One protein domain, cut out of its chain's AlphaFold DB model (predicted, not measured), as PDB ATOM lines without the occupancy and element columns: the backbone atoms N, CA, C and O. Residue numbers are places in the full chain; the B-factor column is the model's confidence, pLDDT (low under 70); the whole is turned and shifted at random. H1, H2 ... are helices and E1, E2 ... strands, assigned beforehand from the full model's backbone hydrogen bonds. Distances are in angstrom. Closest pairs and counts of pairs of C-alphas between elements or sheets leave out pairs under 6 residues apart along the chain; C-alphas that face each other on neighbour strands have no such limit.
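Overview. This is residues 887 to 936 and 1025 to 1120 of the 1278 residues of the protein "ULP_PROTEASE domain-containing protein" of Leptidea sinapis (UniProt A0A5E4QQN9). Two helices, H2 and H4, lie side by side in the middle and run the same way, and H6, the longest helix, passes both about perpendicular to them; a small strand hairpin, E1 and E2, packs on H2 and H6 at one end of the domain. Beyond H4, the loops of residues 1025 to 1045 and 1060 to 1077 make the opposite end, where residues 1025 to 1030 stick out, while residues 1100 to 1120 fold back on the side of H6. The printed part has 146 residues, with six named helices and two strands in the order E1 E2 H1 H2 H3 H4 H5 H6; the class is mostly helix, though under half of the residues are in named elements. It is only just compact, close to loose, with a radius of gyration of the C-alphas of 17.2 A and spans of 56 by 38 by 24 A.

Arrangement. E1, residues 887 to 890, and E2, residues 897 to 900, form an antiparallel hairpin, with N 890 and O 897 within hydrogen-bond range at 2.9 A and N 899 and O 888 at 3.0 A. H1, residues 901 to 905, only just touches H2, residues 915 to 929, with 3 pairs of C-alphas within 8 A, made by residues 916 to 917 of H2 alone; the closest C-alphas are those of Asp 903 and Ile 917, 6.5 A. The closest C-alphas of E2 and H2 are those of Ile 897 and Phe 920, 6.8 A. H3, residues 932 to 936, is close to H2 but not clearly touching, with the C-alphas of Val 926 and Arg 935 closest at 6.3 A. H4, residues 1046 to 1059, touches H2 at a shallow tilt of 12 degrees, the same way, the C-alphas of Leu 925 and Glu 1055 being closest at 6.9 A. H5, residues 1078 to 1082, only just touches H4, with 3 pairs of C-alphas within 8 A; the closest C-alphas are those of Leu 1048 and Val 1081, 6.3 A. H6, residues 1084 to 1099, is close to H4 but not clearly touching, about perpendicular at 73 degrees, with the C-alphas of Leu 1048 and Lys 1084 closest at 6.8 A. The closest C-alphas of E1 and H6 are those of Leu 888 and Met 1096, 5.8 A. In all six helices every O i to N i+4 pair is within hydrogen-bond range.

Along the chain. E1 begins at C-alpha 887, (-11.228, -38.446, 21.560). H2 measures 20.1 A from first to last C-alpha, H4 19.7 A and H6 22.1 A, ending at C-alpha 1099, (-9.988, -30.759, 15.778).

Size, cuts and confidence. The C-alphas of Asp 1028 and His 1104 are the two farthest apart, 56.9 A. Residues 937 to 1024 are not printed, and C-alphas 936 and 1025 are 23.8 A apart across the cut. Of the links that are printed whole, H4 to H5 is long, with 18 residues. The mean pLDDT of the printed part is 86.5; residues 1041 and 1043 are under 70.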
ATOM      1  N   ILE A 887     -10.343 -39.588  21.805       90.38
ATOM      2  CA  ILE A 887     -11.228 -38.446  21.560       90.38
ATOM      3  C   ILE A 887     -10.512 -37.427  20.668       90.38
ATOM      4  O   ILE A 887     -11.004 -37.045  19.601       90.38
ATOM      5  N   LEU A 888      -9.334 -36.986  21.119       92.75
ATOM      6  CA  LEU A 888      -8.527 -35.941  20.492       92.75
ATOM      7  C   LEU A 888      -7.059 -36.015  20.950       92.75
ATOM      8  O   LEU A 888      -6.712 -36.797  21.835       92.75
ATOM      9  N   ILE A 889      -6.203 -35.175  20.358       92.56
ATOM     10  CA  ILE A 889      -4.827 -34.929  20.818       92.56
ATOM     11  C   ILE A 889      -4.666 -33.426  21.086       92.56
ATOM     12  O   ILE A 889      -4.929 -32.627  20.185       92.56
ATOM     13  N   TYR A 890      -4.233 -33.030  22.292       92.75
ATOM     14  CA  TYR A 890      -4.144 -31.615  22.690       92.75
ATOM     15  C   TYR A 890      -2.777 -31.184  23.274       92.75
ATOM     16  O   TYR A 890      -2.280 -31.827  24.201       92.75
ATOM     17  N   PRO A 891      -2.183 -30.060  22.819       90.19
ATOM     18  CA  PRO A 891      -2.521 -29.339  21.589       90.19
ATOM     19  C   PRO A 891      -2.247 -30.220  20.353       90.19
ATOM     20  O   PRO A 891      -1.451 -31.159  20.436       90.19
ATOM     21  N   PRO A 892      -2.880 -29.952  19.198       86.81
ATOM     22  CA  PRO A 892      -2.646 -30.735  17.989       86.81
ATOM     23  C   PRO A 892      -1.188 -30.607  17.513       86.81
ATOM     24  O   PRO A 892      -0.669 -29.505  17.341       86.81
ATOM     25  N   GLY A 893      -0.531 -31.743  17.259       83.62
ATOM     26  CA  GLY A 893       0.839 -31.805  16.742       83.62
ATOM     27  C   GLY A 893       1.868 -32.358  17.737       83.62
ATOM     28  O   GLY A 893       1.578 -33.231  18.554       83.62
ATOM     29  N   LYS A 894       3.123 -31.903  17.622       78.75
ATOM     30  CA  LYS A 894       4.250 -32.425  18.420       78.75
ATOM     31  C   LYS A 894       4.126 -31.994  19.886       78.75
ATOM     32  O   LYS A 894       4.102 -30.803  20.169       78.75
ATOM     33  N   GLY A 895       4.116 -32.959  20.808       79.81
ATOM     34  CA  GLY A 895       3.968 -32.709  22.252       79.81
ATOM     35  C   GLY A 895       2.516 -32.656  22.751       79.81
ATOM     36  O   GLY A 895       2.288 -32.373  23.934       79.81
ATOM     37  N   GLY A 896       1.551 -32.945  21.873       87.25
ATOM     38  CA  GLY A 896       0.155 -33.148  22.241       87.25
ATOM     39  C   GLY A 896      -0.067 -34.400  23.091       87.25
ATOM     40  O   GLY A 896       0.651 -35.392  22.961       87.25
ATOM     41  N   ILE A 897      -1.067 -34.335  23.965       91.81
ATOM     42  CA  ILE A 897      -1.531 -35.413  24.839       91.81
ATOM     43  C   ILE A 897      -2.704 -36.113  24.147       91.81
ATOM     44  O   ILE A 897      -3.669 -35.418  23.820       91.81
ATOM     45  N   PRO A 898      -2.665 -37.435  23.911       91.19
ATOM     46  CA  PRO A 898      -3.848 -38.185  23.509       91.19
ATOM     47  C   PRO A 898      -4.807 -38.302  24.697       91.19
ATOM     48  O   PRO A 898      -4.392 -38.687  25.786       91.19
ATOM     49  N   ILE A 899      -6.080 -37.976  24.482       93.81
ATOM     50  CA  ILE A 899      -7.142 -38.084  25.491       93.81
ATOM     51  C   ILE A 899      -8.151 -39.110  24.991       93.81
ATOM     52  O   ILE A 899      -8.602 -39.012  23.848       93.81
ATOM     53  N   ASN A 900      -8.502 -40.084  25.823       92.25
ATOM     54  CA  ASN A 900      -9.365 -41.208  25.476       92.25
ATOM     55  C   ASN A 900     -10.710 -41.151  26.212       92.25
ATOM     56  O   ASN A 900     -10.926 -40.339  27.112       92.25
ATOM     57  N   THR A 901     -11.625 -42.044  25.836       88.12
ATOM     58  CA  THR A 901     -12.907 -42.237  26.527       88.12
ATOM     59  C   THR A 901     -12.730 -42.591  28.006       88.12
ATOM     60  O   THR A 901     -13.490 -42.074  28.817       88.12
ATOM     61  N   GLU A 902     -11.708 -43.374  28.376       86.12
ATOM     62  CA  GLU A 902     -11.343 -43.656  29.779       86.12
ATOM     63  C   GLU A 902     -10.983 -42.368  30.545       86.12
ATOM     64  O   GLU A 902     -11.544 -42.101  31.606       86.12
ATOM     65  N   ASP A 903     -10.120 -41.520  29.975       91.81
ATOM     66  CA  ASP A 903      -9.700 -40.255  30.594       91.81
ATOM     67  C   ASP A 903     -10.893 -39.319  30.834       91.81
ATOM     68  O   ASP A 903     -11.020 -38.706  31.891       91.81
ATOM     69  N   TYR A 904     -11.821 -39.251  29.878       92.56
ATOM     70  CA  TYR A 904     -13.049 -38.466  30.007       92.56
ATOM     71  C   TYR A 904     -13.988 -38.992  31.116       92.56
ATOM     72  O   TYR A 904     -14.655 -38.184  31.765       92.56
ATOM     73  N   MET A 905     -14.011 -40.302  31.406       86.75
ATOM     74  CA  MET A 905     -14.834 -40.860  32.496       86.75
ATOM     75  C   MET A 905     -14.417 -40.360  33.889       86.75
ATOM     76  O   MET A 905     -15.269 -40.270  34.776       86.75
ATOM     77  N   CYS A 906     -13.152 -39.970  34.103       88.69
ATOM     78  CA  CYS A 906     -12.701 -39.462  35.411       88.69
ATOM     79  C   CYS A 906     -13.332 -38.103  35.800       88.69
ATOM     80  O   CYS A 906     -13.279 -37.685  36.960       88.69
ATOM     81  N   LEU A 907     -14.007 -37.438  34.852       91.38
ATOM     82  CA  LEU A 907     -14.811 -36.244  35.113       91.38
ATOM     83  C   LEU A 907     -16.110 -36.539  35.876       91.38
ATOM     84  O   LEU A 907     -16.658 -35.611  36.470       91.38
ATOM     85  N   ALA A 908     -16.585 -37.787  35.934       84.88
ATOM     86  CA  ALA A 908     -17.779 -38.149  36.698       84.88
ATOM     87  C   ALA A 908     -17.648 -37.819  38.201       84.88
ATOM     88  O   ALA A 908     -16.568 -37.899  38.783       84.88
ATOM     89  N   GLN A 909     -18.759 -37.450  38.848       78.62
ATOM     90  CA  GLN A 909     -18.790 -37.093  40.275       78.62
ATOM     91  C   GLN A 909     -18.220 -38.217  41.163       78.62
ATOM     92  O   GLN A 909     -18.366 -39.392  40.833       78.62
ATOM     93  N   ASP A 910     -17.592 -37.878  42.292       76.00
ATOM     94  CA  ASP A 910     -16.867 -38.800  43.188       76.00
ATOM     95  C   ASP A 910     -15.778 -39.661  42.491       76.00
ATOM     96  O   ASP A 910     -15.521 -40.794  42.915       76.00
ATOM     97  N   GLN A 911     -15.143 -39.177  41.413       76.69
ATOM     98  CA  GLN A 911     -13.946 -39.780  40.794       76.69
ATOM     99  C   GLN A 911     -12.745 -38.830  40.871       76.69
ATOM    100  O   GLN A 911     -12.890 -37.628  40.665       76.69
ATOM    101  N   PHE A 912     -11.552 -39.358  41.140       83.44
ATOM    102  CA  PHE A 912     -10.314 -38.577  41.060       83.44
ATOM    103  C   PHE A 912     -10.029 -38.191  39.606       83.44
ATOM    104  O   PHE A 912     -10.183 -39.032  38.723       83.44
ATOM    105  N   LEU A 913      -9.567 -36.959  39.360       89.31
ATOM    106  CA  LEU A 913      -8.981 -36.626  38.057       89.31
ATOM    107  C   LEU A 913      -7.690 -37.425  37.848       89.31
ATOM    108  O   LEU A 913      -6.933 -37.633  38.796       89.31
ATOM    109  N   ASN A 914      -7.428 -37.846  36.611       87.56
ATOM    110  CA  ASN A 914      -6.197 -38.548  36.257       87.56
ATOM    111  C   ASN A 914      -5.111 -37.597  35.709       87.56
ATOM    112  O   ASN A 914      -5.390 -36.451  35.343       87.56
ATOM    113  N   ASP A 915      -3.875 -38.108  35.620       89.50
ATOM    114  CA  ASP A 915      -2.704 -37.397  35.078       89.50
ATOM    115  C   ASP A 915      -3.004 -36.739  33.707       89.50
ATOM    116  O   ASP A 915      -2.600 -35.608  33.450       89.50
ATOM    117  N   VAL A 916      -3.765 -37.421  32.836       93.44
ATOM    118  CA  VAL A 916      -4.074 -36.982  31.463       93.44
ATOM    119  C   VAL A 916      -4.997 -35.764  31.434       93.44
ATOM    120  O   VAL A 916      -4.737 -34.832  30.675       93.44
ATOM    121  N   ILE A 917      -6.056 -35.741  32.250       96.19
ATOM    122  CA  ILE A 917      -6.993 -34.610  32.329       96.19
ATOM    123  C   ILE A 917      -6.361 -33.396  33.022       96.19
ATOM    124  O   ILE A 917      -6.625 -32.263  32.607       96.19
ATOM    125  N   ILE A 918      -5.492 -33.612  34.016       95.00
ATOM    126  CA  ILE A 918      -4.744 -32.533  34.681       95.00
ATOM    127  C   ILE A 918      -3.750 -31.899  33.695       95.00
ATOM    128  O   ILE A 918      -3.884 -30.712  33.380       95.00
ATOM    129  N   ASP A 919      -2.841 -32.688  33.105       93.19
ATOM    130  CA  ASP A 919      -1.873 -32.203  32.108       93.19
ATOM    131  C   ASP A 919      -2.575 -31.557  30.889       93.19
ATOM    132  O   ASP A 919      -2.067 -30.590  30.312       93.19
ATOM    133  N   PHE A 920      -3.745 -32.069  30.480       95.69
ATOM    134  CA  PHE A 920      -4.578 -31.466  29.434       95.69
ATOM    135  C   PHE A 920      -5.045 -30.061  29.813       95.69
ATOM    136  O   PHE A 920      -4.814 -29.121  29.047       95.69
ATOM    137  N   TYR A 921      -5.700 -29.904  30.966       96.50
ATOM    138  CA  TYR A 921      -6.286 -28.620  31.337       96.50
ATOM    139  C   TYR A 921      -5.202 -27.578  31.618       96.50
ATOM    140  O   TYR A 921      -5.320 -26.442  31.167       96.50
ATOM    141  N   LEU A 922      -4.090 -27.971  32.246       94.25
ATOM    142  CA  LEU A 922      -2.930 -27.099  32.425       94.25
ATOM    143  C   LEU A 922      -2.325 -26.661  31.082       94.25
ATOM    144  O   LEU A 922      -2.031 -25.477  30.900       94.25
ATOM    145  N   LYS A 923      -2.216 -27.559  30.090       92.12
ATOM    146  CA  LYS A 923      -1.834 -27.156  28.724       92.12
ATOM    147  C   LYS A 923      -2.866 -26.234  28.075       92.12
ATOM    148  O   LYS A 923      -2.454 -25.336  27.345       92.12
ATOM    149  N   HIS A 924      -4.164 -26.418  28.322       94.12
ATOM    150  CA  HIS A 924      -5.197 -25.515  27.808       94.12
ATOM    151  C   HIS A 924      -5.083 -24.117  28.424       94.12
ATOM    152  O   HIS A 924      -5.056 -23.138  27.678       94.12
ATOM    153  N   LEU A 925      -4.894 -24.018  29.747       93.12
ATOM    154  CA  LEU A 925      -4.594 -22.750  30.412       93.12
ATOM    155  C   LEU A 925      -3.379 -22.081  29.753       93.12
ATOM    156  O   LEU A 925      -3.495 -20.972  29.237       93.12
ATOM    157  N   VAL A 926      -2.236 -22.772  29.678       89.62
ATOM    158  CA  VAL A 926      -0.990 -22.222  29.111       89.62
ATOM    159  C   VAL A 926      -1.129 -21.800  27.644       89.62
ATOM    160  O   VAL A 926      -0.554 -20.781  27.261       89.62
ATOM    161  N   HIS A 927      -1.854 -22.557  26.817       87.75
ATOM    162  CA  HIS A 927      -1.902 -22.356  25.366       87.75
ATOM    163  C   HIS A 927      -3.022 -21.414  24.894       87.75
ATOM    164  O   HIS A 927      -2.780 -20.592  24.004       87.75
ATOM    165  N   ASP A 928      -4.216 -21.506  25.483       88.00
ATOM    166  CA  ASP A 928      -5.417 -20.794  25.023       88.00
ATOM    167  C   ASP A 928      -5.872 -19.676  25.987       88.00
ATOM    168  O   ASP A 928      -6.529 -18.740  25.532       88.00
ATOM    169  N   VAL A 929      -5.516 -19.730  27.281       89.56
ATOM    170  CA  VAL A 929      -5.956 -18.743  28.298       89.56
ATOM    171  C   VAL A 929      -4.853 -17.743  28.670       89.56
ATOM    172  O   VAL A 929      -5.120 -16.546  28.770       89.56
ATOM    173  N   LEU A 930      -3.604 -18.191  28.855       90.38
ATOM    174  CA  LEU A 930      -2.494 -17.306  29.222       90.38
ATOM    175  C   LEU A 930      -2.073 -16.416  28.055       90.38
ATOM    176  O   LEU A 930      -1.768 -16.899  26.957       90.38
ATOM    177  N   THR A 931      -1.937 -15.119  28.336       91.06
ATOM    178  CA  THR A 931      -1.324 -14.161  27.409       91.06
ATOM    179  C   THR A 931       0.120 -14.555  27.085       91.06
ATOM    180  O   THR A 931       0.798 -15.225  27.868       91.06
ATOM    181  N   HIS A 932       0.634 -14.100  25.938       90.00
ATOM    182  CA  HIS A 932       2.006 -14.396  25.510       90.00
ATOM    183  C   HIS A 932       3.053 -14.003  26.572       90.00
ATOM    184  O   HIS A 932       3.956 -14.791  26.843       90.00
ATOM    185  N   ALA A 933       2.890 -12.846  27.224       89.31
ATOM    186  CA  ALA A 933       3.802 -12.377  28.267       89.31
ATOM    187  C   ALA A 933       3.753 -13.246  29.541       89.31
ATOM    188  O   ALA A 933       4.798 -13.574  30.100       89.31
ATOM    189  N   GLN A 934       2.562 -13.678  29.981       87.88
ATOM    190  CA  GLN A 934       2.430 -14.636  31.090       87.88
ATOM    191  C   GLN A 934       3.069 -15.986  30.735       87.88
ATOM    192  O   GLN A 934       3.783 -16.564  31.551       87.88
ATOM    193  N   ARG A 935       2.862 -16.465  29.503       89.19
ATOM    194  CA  ARG A 935       3.414 -17.726  28.986       89.19
ATOM    195  C   ARG A 935       4.939 -17.725  28.902       89.19
ATOM    196  O   ARG A 935       5.551 -18.754  29.153       89.19
ATOM    197  N   GLU A 936       5.563 -16.594  28.583       89.19
ATOM    198  CA  GLU A 936       7.026 -16.477  28.619       89.19
ATOM    199  C   GLU A 936       7.578 -16.452  30.048       89.19
ATOM    200  O   GLU A 936       8.661 -16.986  30.288       89.19
ATOM    201  N   PHE A1025      20.678 -22.816  47.777       79.94
ATOM    202  CA  PHE A1025      19.271 -22.600  48.096       79.94
ATOM    203  C   PHE A1025      18.923 -23.330  49.396       79.94
ATOM    204  O   PHE A1025      19.256 -24.504  49.544       79.94
ATOM    205  N   ASN A1026      18.312 -22.619  50.344       79.44
ATOM    206  CA  ASN A1026      18.030 -23.105  51.695       79.44
ATOM    207  C   ASN A1026      16.707 -22.528  52.246       79.44
ATOM    208  O   ASN A1026      16.082 -21.684  51.604       79.44
ATOM    209  N   LYS A1027      16.315 -22.942  53.459       73.81
ATOM    210  CA  LYS A1027      15.086 -22.511  54.166       73.81
ATOM    211  C   LYS A1027      14.929 -20.987  54.290       73.81
ATOM    212  O   LYS A1027      13.811 -20.477  54.310       73.81
ATOM    213  N   ASP A1028      16.047 -20.275  54.400       75.69
ATOM    214  CA  ASP A1028      16.081 -18.836  54.670       75.69
ATOM    215  C   ASP A1028      15.954 -18.008  53.383       75.69
ATOM    216  O   ASP A1028      15.396 -16.907  53.401       75.69
ATOM    217  N   ASN A1029      16.463 -18.543  52.264       82.50
ATOM    218  CA  ASN A1029      16.522 -17.865  50.967       82.50
ATOM    219  C   ASN A1029      15.496 -18.368  49.927       82.50
ATOM    220  O   ASN A1029      15.212 -17.646  48.970       82.50
ATOM    221  N   ILE A1030      14.881 -19.535  50.150       81.12
ATOM    222  CA  ILE A1030      13.565 -19.915  49.618       81.12
ATOM    223  C   ILE A1030      12.663 -20.202  50.818       81.12
ATOM    224  O   ILE A1030      12.723 -21.271  51.424       81.12
ATOM    225  N   LYS A1031      11.795 -19.242  51.144       78.19
ATOM    226  CA  LYS A1031      10.784 -19.412  52.189       78.19
ATOM    227  C   LYS A1031       9.611 -20.221  51.641       78.19
ATOM    228  O   LYS A1031       8.935 -19.772  50.719       78.19
ATOM    229  N   GLY A1032       9.356 -21.390  52.224       76.44
ATOM    230  CA  GLY A1032       8.103 -22.116  52.017       76.44
ATOM    231  C   GLY A1032       6.946 -21.444  52.765       76.44
ATOM    232  O   GLY A1032       7.147 -20.868  53.834       76.44
ATOM    233  N   SER A1033       5.733 -21.518  52.219       76.88
ATOM    234  CA  SER A1033       4.516 -21.071  52.902       76.88
ATOM    235  C   SER A1033       3.294 -21.830  52.392       76.88
ATOM    236  O   SER A1033       3.190 -22.097  51.197       76.88
ATOM    237  N   CYS A1034       2.362 -22.134  53.295       76.69
ATOM    238  CA  CYS A1034       1.060 -22.711  52.978       76.69
ATOM    239  C   CYS A1034      -0.010 -21.618  53.170       76.69
ATOM    240  O   CYS A1034      -0.426 -21.383  54.310       76.69
ATOM    241  N   PRO A1035      -0.420 -20.890  52.113       79.94
ATOM    242  CA  PRO A1035      -1.443 -19.853  52.230       79.94
ATOM    243  C   PRO A1035      -2.806 -20.452  52.600       79.94
ATOM    244  O   PRO A1035      -3.137 -21.572  52.208       79.94
ATOM    245  N   LYS A1036      -3.641 -19.685  53.314       80.44
ATOM    246  CA  LYS A1036      -5.040 -20.076  53.550       80.44
ATOM    247  C   LYS A1036      -5.838 -19.848  52.262       80.44
ATOM    248  O   LYS A1036      -6.082 -18.702  51.906       80.44
ATOM    249  N   ILE A1037      -6.216 -20.934  51.592       86.31
ATOM    250  CA  ILE A1037      -6.968 -20.974  50.319       86.31
ATOM    251  C   ILE A1037      -8.297 -21.738  50.500       86.31
ATOM    252  O   ILE A1037      -8.419 -22.454  51.503       86.31
ATOM    253  N   PRO A1038      -9.288 -21.636  49.587       86.00
ATOM    254  CA  PRO A1038     -10.565 -22.339  49.729       86.00
ATOM    255  C   PRO A1038     -10.342 -23.857  49.748       86.00
ATOM    256  O   PRO A1038      -9.623 -24.377  48.901       86.00
ATOM    257  N   GLN A1039     -10.918 -24.560  50.724       81.94
ATOM    258  CA  GLN A1039     -10.668 -25.990  50.948       81.94
ATOM    259  C   GLN A1039     -11.757 -26.873  50.334       81.94
ATOM    260  O   GLN A1039     -12.931 -26.511  50.332       81.94
ATOM    261  N   GLN A1040     -11.372 -28.069  49.886       76.38
ATOM    262  CA  GLN A1040     -12.316 -29.083  49.415       76.38
ATOM    263  C   GLN A1040     -13.185 -29.647  50.551       76.38
ATOM    264  O   GLN A1040     -12.703 -29.934  51.646       76.38
ATOM    265  N   ASN A1041     -14.467 -29.869  50.256       69.38
ATOM    266  CA  ASN A1041     -15.451 -30.506  51.141       69.38
ATOM    267  C   ASN A1041     -15.634 -32.013  50.861       69.38
ATOM    268  O   ASN A1041     -16.589 -32.631  51.324       69.38
ATOM    269  N   ASN A1042     -14.742 -32.592  50.058       74.62
ATOM    270  CA  ASN A1042     -14.705 -34.002  49.698       74.62
ATOM    271  C   ASN A1042     -13.254 -34.419  49.390       74.62
ATOM    272  O   ASN A1042     -12.338 -33.609  49.504       74.62
ATOM    273  N   PHE A1043     -13.038 -35.684  49.023       67.31
ATOM    274  CA  PHE A1043     -11.694 -36.257  48.860       67.31
ATOM    275  C   PHE A1043     -11.277 -36.486  47.399       67.31
ATOM    276  O   PHE A1043     -10.116 -36.794  47.153       67.31
ATOM    277  N   THR A1044     -12.191 -36.349  46.434       75.06
ATOM    278  CA  THR A1044     -11.960 -36.679  45.012       75.06
ATOM    279  C   THR A1044     -11.687 -35.464  44.134       75.06
ATOM    280  O   THR A1044     -11.121 -35.599  43.050       75.06
ATOM    281  N   ASP A1045     -12.079 -34.277  44.593       84.50
ATOM    282  CA  ASP A1045     -12.013 -33.040  43.815       84.50
ATOM    283  C   ASP A1045     -10.676 -32.297  43.960       84.50
ATOM    284  O   ASP A1045     -10.517 -31.213  43.404       84.50
ATOM    285  N   CYS A1046      -9.678 -32.878  44.634       84.69
ATOM    286  CA  CYS A1046      -8.360 -32.268  44.847       84.69
ATOM    287  C   CYS A1046      -7.695 -31.810  43.538       84.69
ATOM    288  O   CYS A1046      -7.127 -30.720  43.486       84.69
ATOM    289  N   GLY A1047      -7.848 -32.585  42.458       89.12
ATOM    290  CA  GLY A1047      -7.412 -32.203  41.115       89.12
ATOM    291  C   GLY A1047      -8.191 -31.018  40.529       89.12
ATOM    292  O   GLY A1047      -7.609 -30.185  39.850       89.12
ATOM    293  N   LEU A1048      -9.489 -30.875  40.815       92.81
ATOM    294  CA  LEU A1048     -10.277 -29.716  40.368       92.81
ATOM    295  C   LEU A1048      -9.907 -28.452  41.148       92.81
ATOM    296  O   LEU A1048      -9.826 -27.382  40.552       92.81
ATOM    297  N   TYR A1049      -9.646 -28.584  42.454       93.19
ATOM    298  CA  TYR A1049      -9.117 -27.502  43.284       93.19
ATOM    299  C   TYR A1049      -7.733 -27.059  42.787       93.19
ATOM    300  O   TYR A1049      -7.540 -25.868  42.579       93.19
ATOM    301  N   LEU A1050      -6.824 -27.991  42.475       93.75
ATOM    302  CA  LEU A1050      -5.541 -27.713  41.813       93.75
ATOM    303  C   LEU A1050      -5.722 -26.918  40.506       93.75
ATOM    304  O   LEU A1050      -5.187 -25.818  40.370       93.75
ATOM    305  N   LEU A1051      -6.545 -27.416  39.578       94.81
ATOM    306  CA  LEU A1051      -6.833 -26.726  38.313       94.81
ATOM    307  C   LEU A1051      -7.537 -25.368  38.511       94.81
ATOM    308  O   LEU A1051      -7.433 -24.492  37.654       94.81
ATOM    309  N   GLN A1052      -8.256 -25.170  39.621       94.88
ATOM    310  CA  GLN A1052      -8.846 -23.885  39.993       94.88
ATOM    311  C   GLN A1052      -7.826 -22.929  40.627       94.88
ATOM    312  O   GLN A1052      -7.874 -21.742  40.313       94.88
ATOM    313  N   TYR A1053      -6.890 -23.404  41.454       93.81
ATOM    314  CA  TYR A1053      -5.811 -22.576  42.001       93.81
ATOM    315  C   TYR A1053      -4.941 -22.017  40.874       93.81
ATOM    316  O   TYR A1053      -4.730 -20.810  40.826       93.81
ATOM    317  N   VAL A1054      -4.502 -22.861  39.932       92.50
ATOM    318  CA  VAL A1054      -3.647 -22.429  38.813       92.50
ATOM    319  C   VAL A1054      -4.386 -21.446  37.897       92.50
ATOM    320  O   VAL A1054      -3.839 -20.408  37.529       92.50
ATOM    321  N   GLU A1055      -5.652 -21.706  37.558       93.62
ATOM    322  CA  GLU A1055      -6.434 -20.769  36.744       93.62
ATOM    323  C   GLU A1055      -6.679 -19.434  37.466       93.62
ATOM    324  O   GLU A1055      -6.519 -18.368  36.867       93.62
ATOM    325  N   GLN A1056      -7.033 -19.470  38.754       92.38
ATOM    326  CA  GLN A1056      -7.283 -18.259  39.534       92.38
ATOM    327  C   GLN A1056      -5.994 -17.467  39.785       92.38
ATOM    328  O   GLN A1056      -6.031 -16.239  39.748       92.38
ATOM    329  N   PHE A1057      -4.847 -18.138  39.926       90.69
ATOM    330  CA  PHE A1057      -3.528 -17.510  40.001       90.69
ATOM    331  C   PHE A1057      -3.206 -16.682  38.752       90.69
ATOM    332  O   PHE A1057      -2.666 -15.586  38.866       90.69
ATOM    333  N   PHE A1058      -3.588 -17.137  37.558       88.69
ATOM    334  CA  PHE A1058      -3.354 -16.362  36.337       88.69
ATOM    335  C   PHE A1058      -4.456 -15.348  35.995       88.69
ATOM    336  O   PHE A1058      -4.178 -14.391  35.269       88.69
ATOM    337  N   LYS A1059      -5.674 -15.508  36.534       89.19
ATOM    338  CA  LYS A1059      -6.753 -14.502  36.460       89.19
ATOM    339  C   LYS A1059      -6.571 -13.349  37.452       89.19
ATOM    340  O   LYS A1059      -6.870 -12.208  37.110       89.19
ATOM    341  N   SER A1060      -6.082 -13.655  38.651       85.56
ATOM    342  CA  SER A1060      -5.952 -12.744  39.792       85.56
ATOM    343  C   SER A1060      -4.682 -13.094  40.587       85.56
ATOM    344  O   SER A1060      -4.777 -13.716  41.652       85.56
ATOM    345  N   PRO A1061      -3.488 -12.746  40.063       82.88
ATOM    346  CA  PRO A1061      -2.211 -13.143  40.647       82.88
ATOM    347  C   PRO A1061      -1.970 -12.537  42.026       82.88
ATOM    348  O   PRO A1061      -2.399 -11.423  42.332       82.88
ATOM    349  N   ILE A1062      -1.216 -13.274  42.839       85.19
ATOM    350  CA  ILE A1062      -0.743 -12.812  44.143       85.19
ATOM    351  C   ILE A1062       0.240 -11.657  43.902       85.19
ATOM    352  O   ILE A1062       1.314 -11.851  43.343       85.19
ATOM    353  N   THR A1063      -0.138 -10.444  44.302       84.50
ATOM    354  CA  THR A1063       0.714  -9.245  44.201       84.50
ATOM    355  C   THR A1063       1.573  -9.018  45.442       84.50
ATOM    356  O   THR A1063       2.631  -8.398  45.347       84.50
ATOM    357  N   ASP A1064       1.134  -9.530  46.594       84.62
ATOM    358  CA  ASP A1064       1.815  -9.420  47.881       84.62
ATOM    359  C   ASP A1064       2.112 -10.815  48.448       84.62
ATOM    360  O   ASP A1064       1.203 -11.603  48.724       84.62
ATOM    361  N   TYR A1065       3.407 -11.094  48.603       85.81
ATOM    362  CA  TYR A1065       3.972 -12.335  49.138       85.81
ATOM    363  C   TYR A1065       4.505 -12.171  50.575       85.81
ATOM    364  O   TYR A1065       5.250 -13.027  51.062       85.81
ATOM    365  N   THR A1066       4.172 -11.075  51.267       84.81
ATOM    366  CA  THR A1066       4.445 -10.956  52.703       84.81
ATOM    367  C   THR A1066       3.694 -12.041  53.476       84.81
ATOM    368  O   THR A1066       2.574 -12.431  53.147       84.81
ATOM    369  N   LEU A1067       4.357 -12.605  54.489       81.56
ATOM    370  CA  LEU A1067       3.824 -13.735  55.246       81.56
ATOM    371  C   LEU A1067       3.214 -13.247  56.572       81.56
ATOM    372  O   LEU A1067       3.864 -12.458  57.260       81.56
ATOM    373  N   PRO A1068       2.036 -13.754  56.984       82.38
ATOM    374  CA  PRO A1068       1.216 -14.762  56.303       82.38
ATOM    375  C   PRO A1068       0.303 -14.169  55.212       82.38
ATOM    376  O   PRO A1068      -0.412 -13.199  55.453       82.38
ATOM    377  N   ILE A1069       0.238 -14.831  54.051       82.56
ATOM    378  CA  ILE A1069      -0.693 -14.494  52.961       82.56
ATOM    379  C   ILE A1069      -2.122 -14.852  53.411       82.56
ATOM    380  O   ILE A1069      -2.493 -16.030  53.457       82.56
ATOM    381  N   LYS A1070      -2.916 -13.843  53.795       76.75
ATOM    382  CA  LYS A1070      -4.278 -14.004  54.353       76.75
ATOM    383  C   LYS A1070      -5.392 -13.827  53.317       76.75
ATOM    384  O   LYS A1070      -6.467 -14.391  53.490       76.75
ATOM    385  N   GLN A1071      -5.151 -13.072  52.247       80.25
ATOM    386  CA  GLN A1071      -6.174 -12.591  51.306       80.25
ATOM    387  C   GLN A1071      -6.801 -13.666  50.397       80.25
ATOM    388  O   GLN A1071      -7.669 -13.348  49.589       80.25
ATOM    389  N   LEU A1072      -6.380 -14.930  50.509       86.06
ATOM    390  CA  LEU A1072      -6.801 -16.013  49.618       86.06
ATOM    391  C   LEU A1072      -7.862 -16.949  50.220       86.06
ATOM    392  O   LEU A1072      -8.301 -17.863  49.528       86.06
ATOM    393  N   SER A1073      -8.336 -16.744  51.457       82.62
ATOM    394  CA  SER A1073      -9.300 -17.681  52.072       82.62
ATOM    395  C   SER A1073     -10.600 -17.813  51.270       82.62
ATOM    396  O   SER A1073     -11.198 -18.885  51.238       82.62
ATOM    397  N   ASN A1074     -10.989 -16.731  50.588       86.31
ATOM    398  CA  ASN A1074     -12.214 -16.600  49.801       86.31
ATOM    399  C   ASN A1074     -11.875 -16.331  48.315       86.31
ATOM    400  O   ASN A1074     -12.513 -15.507  47.666       86.31
ATOM    401  N   TRP A1075     -10.809 -16.948  47.785       89.50
ATOM    402  CA  TRP A1075     -10.270 -16.636  46.446       89.50
ATOM    403  C   TRP A1075     -11.230 -16.956  45.286       89.50
ATOM    404  O   TRP A1075     -11.093 -16.387  44.199       89.50
ATOM    405  N   PHE A1076     -12.182 -17.865  45.516       92.25
ATOM    406  CA  PHE A1076     -13.306 -18.227  44.648       92.25
ATOM    407  C   PHE A1076     -14.393 -18.935  45.480       92.25
ATOM    408  O   PHE A1076     -14.090 -19.514  46.524       92.25
ATOM    409  N   ASP A1077     -15.639 -18.917  45.002       88.88
ATOM    410  CA  ASP A1077     -16.762 -19.632  45.624       88.88
ATOM    411  C   ASP A1077     -16.741 -21.137  45.295       88.88
ATOM    412  O   ASP A1077     -16.341 -21.531  44.198       88.88
ATOM    413  N   GLU A1078     -17.254 -21.981  46.198       84.31
ATOM    414  CA  GLU A1078     -17.271 -23.451  46.040       84.31
ATOM    415  C   GLU A1078     -17.906 -23.907  44.711       84.31
ATOM    416  O   GLU A1078     -17.353 -24.759  44.013       84.31
ATOM    417  N   ILE A1079     -19.009 -23.259  44.307       85.94
ATOM    418  CA  ILE A1079     -19.752 -23.532  43.063       85.94
ATOM    419  C   ILE A1079     -18.883 -23.452  41.795       85.94
ATOM    420  O   ILE A1079     -19.188 -24.105  40.796       85.94
ATOM    421  N   VAL A1080     -17.782 -22.689  41.825       91.00
ATOM    422  CA  VAL A1080     -16.815 -22.613  40.721       91.00
ATOM    423  C   VAL A1080     -16.088 -23.949  40.539       91.00
ATOM    424  O   VAL A1080     -15.846 -24.358  39.407       91.00
ATOM    425  N   VAL A1081     -15.800 -24.672  41.625       90.25
ATOM    426  CA  VAL A1081     -15.202 -26.013  41.552       90.25
ATOM    427  C   VAL A1081     -16.264 -27.080  41.297       90.25
ATOM    428  O   VAL A1081     -16.043 -27.947  40.452       90.25
ATOM    429  N   THR A1082     -17.441 -26.987  41.929       83.56
ATOM    430  CA  THR A1082     -18.557 -27.934  41.722       83.56
ATOM    431  C   THR A1082     -18.902 -28.092  40.238       83.56
ATOM    432  O   THR A1082     -19.086 -29.208  39.752       83.56
ATOM    433  N   ARG A1083     -18.925 -26.978  39.493       93.00
ATOM    434  CA  ARG A1083     -19.217 -26.962  38.051       93.00
ATOM    435  C   ARG A1083     -18.009 -27.250  37.152       93.00
ATOM    436  O   ARG A1083     -18.187 -27.472  35.957       93.00
ATOM    437  N   LYS A1084     -16.776 -27.270  37.674       94.31
ATOM    438  CA  LYS A1084     -15.561 -27.419  36.850       94.31
ATOM    439  C   LYS A1084     -15.503 -28.764  36.110       94.31
ATOM    440  O   LYS A1084     -14.979 -28.832  35.001       94.31
ATOM    441  N   ARG A1085     -16.125 -29.820  36.652       94.25
ATOM    442  CA  ARG A1085     -16.334 -31.102  35.942       94.25
ATOM    443  C   ARG A1085     -17.133 -30.917  34.642       94.25
ATOM    444  O   ARG A1085     -16.743 -31.440  33.598       94.25
ATOM    445  N   GLU A1086     -18.198 -30.116  34.699       94.19
ATOM    446  CA  GLU A1086     -19.035 -29.743  33.554       94.19
ATOM    447  C   GLU A1086     -18.249 -28.865  32.560       94.19
ATOM    448  O   GLU A1086     -18.239 -29.142  31.361       94.19
ATOM    449  N   GLU A1087     -17.521 -27.853  33.053       95.44
ATOM    450  CA  GLU A1087     -16.690 -26.959  32.229       95.44
ATOM    451  C   GLU A1087     -15.617 -27.731  31.435       95.44
ATOM    452  O   GLU A1087     -15.480 -27.522  30.228       95.44
ATOM    453  N   ILE A1088     -14.898 -28.669  32.070       96.56
ATOM    454  CA  ILE A1088     -13.879 -29.498  31.402       96.56
ATOM    455  C   ILE A1088     -14.526 -30.463  30.392       96.56
ATOM    456  O   ILE A1088     -14.008 -30.633  29.286       96.56
ATOM    457  N   SER A1089     -15.681 -31.057  30.720       95.50
ATOM    458  CA  SER A1089     -16.435 -31.913  29.790       95.50
ATOM    459  C   SER A1089     -16.872 -31.144  28.538       95.50
ATOM    460  O   SER A1089     -16.672 -31.609  27.412       95.50
ATOM    461  N   ASN A1090     -17.412 -29.938  28.720       95.00
ATOM    462  CA  ASN A1090     -17.863 -29.069  27.636       95.00
ATOM    463  C   ASN A1090     -16.687 -28.544  26.793       95.00
ATOM    464  O   ASN A1090     -16.792 -28.498  25.566       95.00
ATOM    465  N   LEU A1091     -15.538 -28.253  27.414       95.75
ATOM    466  CA  LEU A1091     -14.293 -27.941  26.709       95.75
ATOM    467  C   LEU A1091     -13.814 -29.120  25.845       95.75
ATOM    468  O   LEU A1091     -13.498 -28.919  24.674       95.75
ATOM    469  N   LEU A1092     -13.792 -30.348  26.374       94.75
ATOM    470  CA  LEU A1092     -13.395 -31.538  25.609       94.75
ATOM    471  C   LEU A1092     -14.332 -31.802  24.425       94.75
ATOM    472  O   LEU A1092     -13.850 -32.051  23.322       94.75
ATOM    473  N   LYS A1093     -15.652 -31.675  24.618       92.75
ATOM    474  CA  LYS A1093     -16.657 -31.755  23.540       92.75
ATOM    475  C   LYS A1093     -16.385 -30.708  22.449       92.75
ATOM    476  O   LYS A1093     -16.328 -31.046  21.265       92.75
ATOM    477  N   LEU A1094     -16.142 -29.453  22.833       93.38
ATOM    478  CA  LEU A1094     -15.841 -28.355  21.908       93.38
ATOM    479  C   LEU A1094     -14.528 -28.579  21.141       93.38
ATOM    480  O   LEU A1094     -14.482 -28.384  19.926       93.38
ATOM    481  N   LEU A1095     -13.463 -29.017  21.817       93.31
ATOM    482  CA  LEU A1095     -12.168 -29.289  21.185       93.31
ATOM    483  C   LEU A1095     -12.196 -30.548  20.302       93.31
ATOM    484  O   LEU A1095     -11.525 -30.564  19.270       93.31
ATOM    485  N   MET A1096     -13.004 -31.557  20.648       91.12
ATOM    486  CA  MET A1096     -13.265 -32.721  19.794       91.12
ATOM    487  C   MET A1096     -13.908 -32.274  18.477       91.12
ATOM    488  O   MET A1096     -13.357 -32.551  17.417       91.12
ATOM    489  N   HIS A1097     -14.999 -31.502  18.521       89.69
ATOM    490  CA  HIS A1097     -15.625 -30.976  17.302       89.69
ATOM    491  C   HIS A1097     -14.709 -30.022  16.513       89.69
ATOM    492  O   HIS A1097     -14.772 -29.995  15.286       89.69
ATOM    493  N   LYS A1098     -13.831 -29.262  17.186       90.38
ATOM    494  CA  LYS A1098     -12.886 -28.330  16.544       90.38
ATOM    495  C   LYS A1098     -11.760 -29.034  15.775       90.38
ATOM    496  O   LYS A1098     -11.389 -28.570  14.701       90.38
ATOM    497  N   TYR A1099     -11.176 -30.094  16.339       88.25
ATOM    498  CA  TYR A1099      -9.988 -30.759  15.778       88.25
ATOM    499  C   TYR A1099     -10.273 -32.120  15.129       88.25
ATOM    500  O   TYR A1099      -9.403 -32.658  14.451       88.25
ATOM    501  N   ASN A1100     -11.469 -32.672  15.329       84.69
ATOM    502  CA  ASN A1100     -11.891 -33.976  14.824       84.69
ATOM    503  C   ASN A1100     -13.383 -33.925  14.392       84.69
ATOM    504  O   ASN A1100     -14.202 -34.675  14.928       84.69
ATOM    505  N   PRO A1101     -13.780 -33.007  13.480       78.31
ATOM    506  CA  PRO A1101     -15.188 -32.722  13.165       78.31
ATOM    507  C   PRO A1101     -15.941 -33.911  12.553       78.31
ATOM    508  O   PRO A1101     -17.129 -34.078  12.815       78.31
ATOM    509  N   ASP A1102     -15.247 -34.763  11.793       73.12
ATOM    510  CA  ASP A1102     -15.797 -35.982  11.182       73.12
ATOM    511  C   ASP A1102     -15.947 -37.143  12.191       73.12
ATOM    512  O   ASP A1102     -16.372 -38.249  11.842       73.12
ATOM    513  N   SER A1103     -15.596 -36.919  13.462       74.06
ATOM    514  CA  SER A1103     -15.725 -37.912  14.523       74.06
ATOM    515  C   SER A1103     -17.177 -38.077  14.959       74.06
ATOM    516  O   SER A1103     -17.696 -37.341  15.798       74.06
ATOM    517  N   HIS A1104     -17.819 -39.138  14.473       73.25
ATOM    518  CA  HIS A1104     -19.084 -39.643  15.015       73.25
ATOM    519  C   HIS A1104     -18.924 -40.344  16.387       73.25
ATOM    520  O   HIS A1104     -19.719 -41.216  16.743       73.25
ATOM    521  N   LEU A1105     -17.890 -39.998  17.164       81.69
ATOM    522  CA  LEU A1105     -17.690 -40.495  18.521       81.69
ATOM    523  C   LEU A1105     -18.682 -39.818  19.472       81.69
ATOM    524  O   LEU A1105     -18.439 -38.723  19.976       81.69
ATOM    525  N   ALA A1106     -19.788 -40.501  19.755       81.50
ATOM    526  CA  ALA A1106     -20.591 -40.187  20.927       81.50
ATOM    527  C   ALA A1106     -19.733 -40.415  22.182       81.50
ATOM    528  O   ALA A1106     -19.315 -41.543  22.454       81.50
ATOM    529  N   LEU A1107     -19.447 -39.341  22.921       85.06
ATOM    530  CA  LEU A1107     -18.865 -39.452  24.254       85.06
ATOM    531  C   LEU A1107     -19.910 -40.024  25.224       85.06
ATOM    532  O   LEU A1107     -21.105 -39.796  25.015       85.06
ATOM    533  N   PRO A1108     -19.487 -40.737  26.283       82.00
ATOM    534  CA  PRO A1108     -20.383 -41.131  27.362       82.00
ATOM    535  C   PRO A1108     -21.136 -39.923  27.922       82.00
ATOM    536  O   PRO A1108     -20.562 -38.837  28.083       82.00
ATOM    537  N   ASP A1109     -22.415 -40.114  28.238       81.88
ATOM    538  CA  ASP A1109     -23.136 -39.113  29.012       81.88
ATOM    539  C   ASP A1109     -22.710 -39.209  30.481       81.88
ATOM    540  O   ASP A1109     -22.511 -40.303  31.015       81.88
ATOM    541  N   ILE A1110     -22.508 -38.057  31.111       86.31
ATOM    542  CA  ILE A1110     -22.050 -37.951  32.494       86.31
ATOM    543  C   ILE A1110     -22.971 -36.956  33.182       86.31
ATOM    544  O   ILE A1110     -22.962 -35.768  32.861       86.31
ATOM    545  N   ALA A1111     -23.741 -37.445  34.154       82.19
ATOM    546  CA  ALA A1111     -24.500 -36.583  35.042       82.19
ATOM    547  C   ALA A1111     -23.528 -35.731  35.874       82.19
ATOM    548  O   ALA A1111     -22.698 -36.257  36.623       82.19
ATOM    549  N   PHE A1112     -23.637 -34.413  35.730       87.12
ATOM    550  CA  PHE A1112     -22.933 -33.436  36.553       87.12
ATOM    551  C   PHE A1112     -23.911 -32.832  37.574       87.12
ATOM    552  O   PHE A1112     -25.096 -32.699  37.269       87.12
ATOM    553  N   PRO A1113     -23.439 -32.409  38.763       76.06
ATOM    554  CA  PRO A1113     -24.270 -31.689  39.734       76.06
ATOM    555  C   PRO A1113     -24.704 -30.300  39.232       76.06
ATOM    556  O   PRO A1113     -25.532 -29.645  39.864       76.06
ATOM    557  N   THR A1114     -24.148 -29.840  38.104       84.19
ATOM    558  CA  THR A1114     -24.533 -28.604  37.429       84.19
ATOM    559  C   THR A1114     -24.933 -28.831  35.978       84.19
ATOM    560  O   THR A1114     -24.430 -29.731  35.307       84.19
ATOM    561  N   LEU A1115     -25.823 -27.967  35.490       83.62
ATOM    562  CA  LEU A1115     -26.217 -27.871  34.092       83.62
ATOM    563  C   LEU A1115     -26.145 -26.402  33.655       83.62
ATOM    564  O   LEU A1115     -26.820 -25.536  34.216       83.62
ATOM    565  N   ASN A1116     -25.322 -26.114  32.647       83.12
ATOM    566  CA  ASN A1116     -24.949 -24.762  32.225       83.12
ATOM    567  C   ASN A1116     -24.393 -23.909  33.388       83.12
ATOM    568  O   ASN A1116     -24.685 -22.715  33.493       83.12
ATOM    569  N   GLY A1117     -23.622 -24.525  34.292       77.19
ATOM    570  CA  GLY A1117     -22.989 -23.847  35.427       77.19
ATOM    571  C   GLY A1117     -23.927 -23.419  36.567       77.19
ATOM    572  O   GLY A1117     -23.494 -22.676  37.448       77.19
ATOM    573  N   LYS A1118     -25.186 -23.878  36.573       81.12
ATOM    574  CA  LYS A1118     -26.116 -23.790  37.716       81.12
ATOM    575  C   LYS A1118     -26.295 -25.164  38.346       81.12
ATOM    576  O   LYS A1118     -26.294 -26.141  37.609       81.12
ATOM    577  N   LEU A1119     -26.501 -25.241  39.663       81.88
ATOM    578  CA  LEU A1119     -26.895 -26.495  40.321       81.88
ATOM    579  C   LEU A1119     -28.184 -27.046  39.701       81.88
ATOM    580  O   LEU A1119     -29.097 -26.280  39.385       81.88
ATOM    581  N   VAL A1120     -28.244 -28.366  39.531       81.88
ATOM    582  CA  VAL A1120     -29.475 -29.062  39.150       81.88
ATOM    583  C   VAL A1120     -30.326 -29.230  40.405       81.88
ATOM    584  O   VAL A1120     -29.937 -29.941  41.329       81.88
TER     585      VAL A1120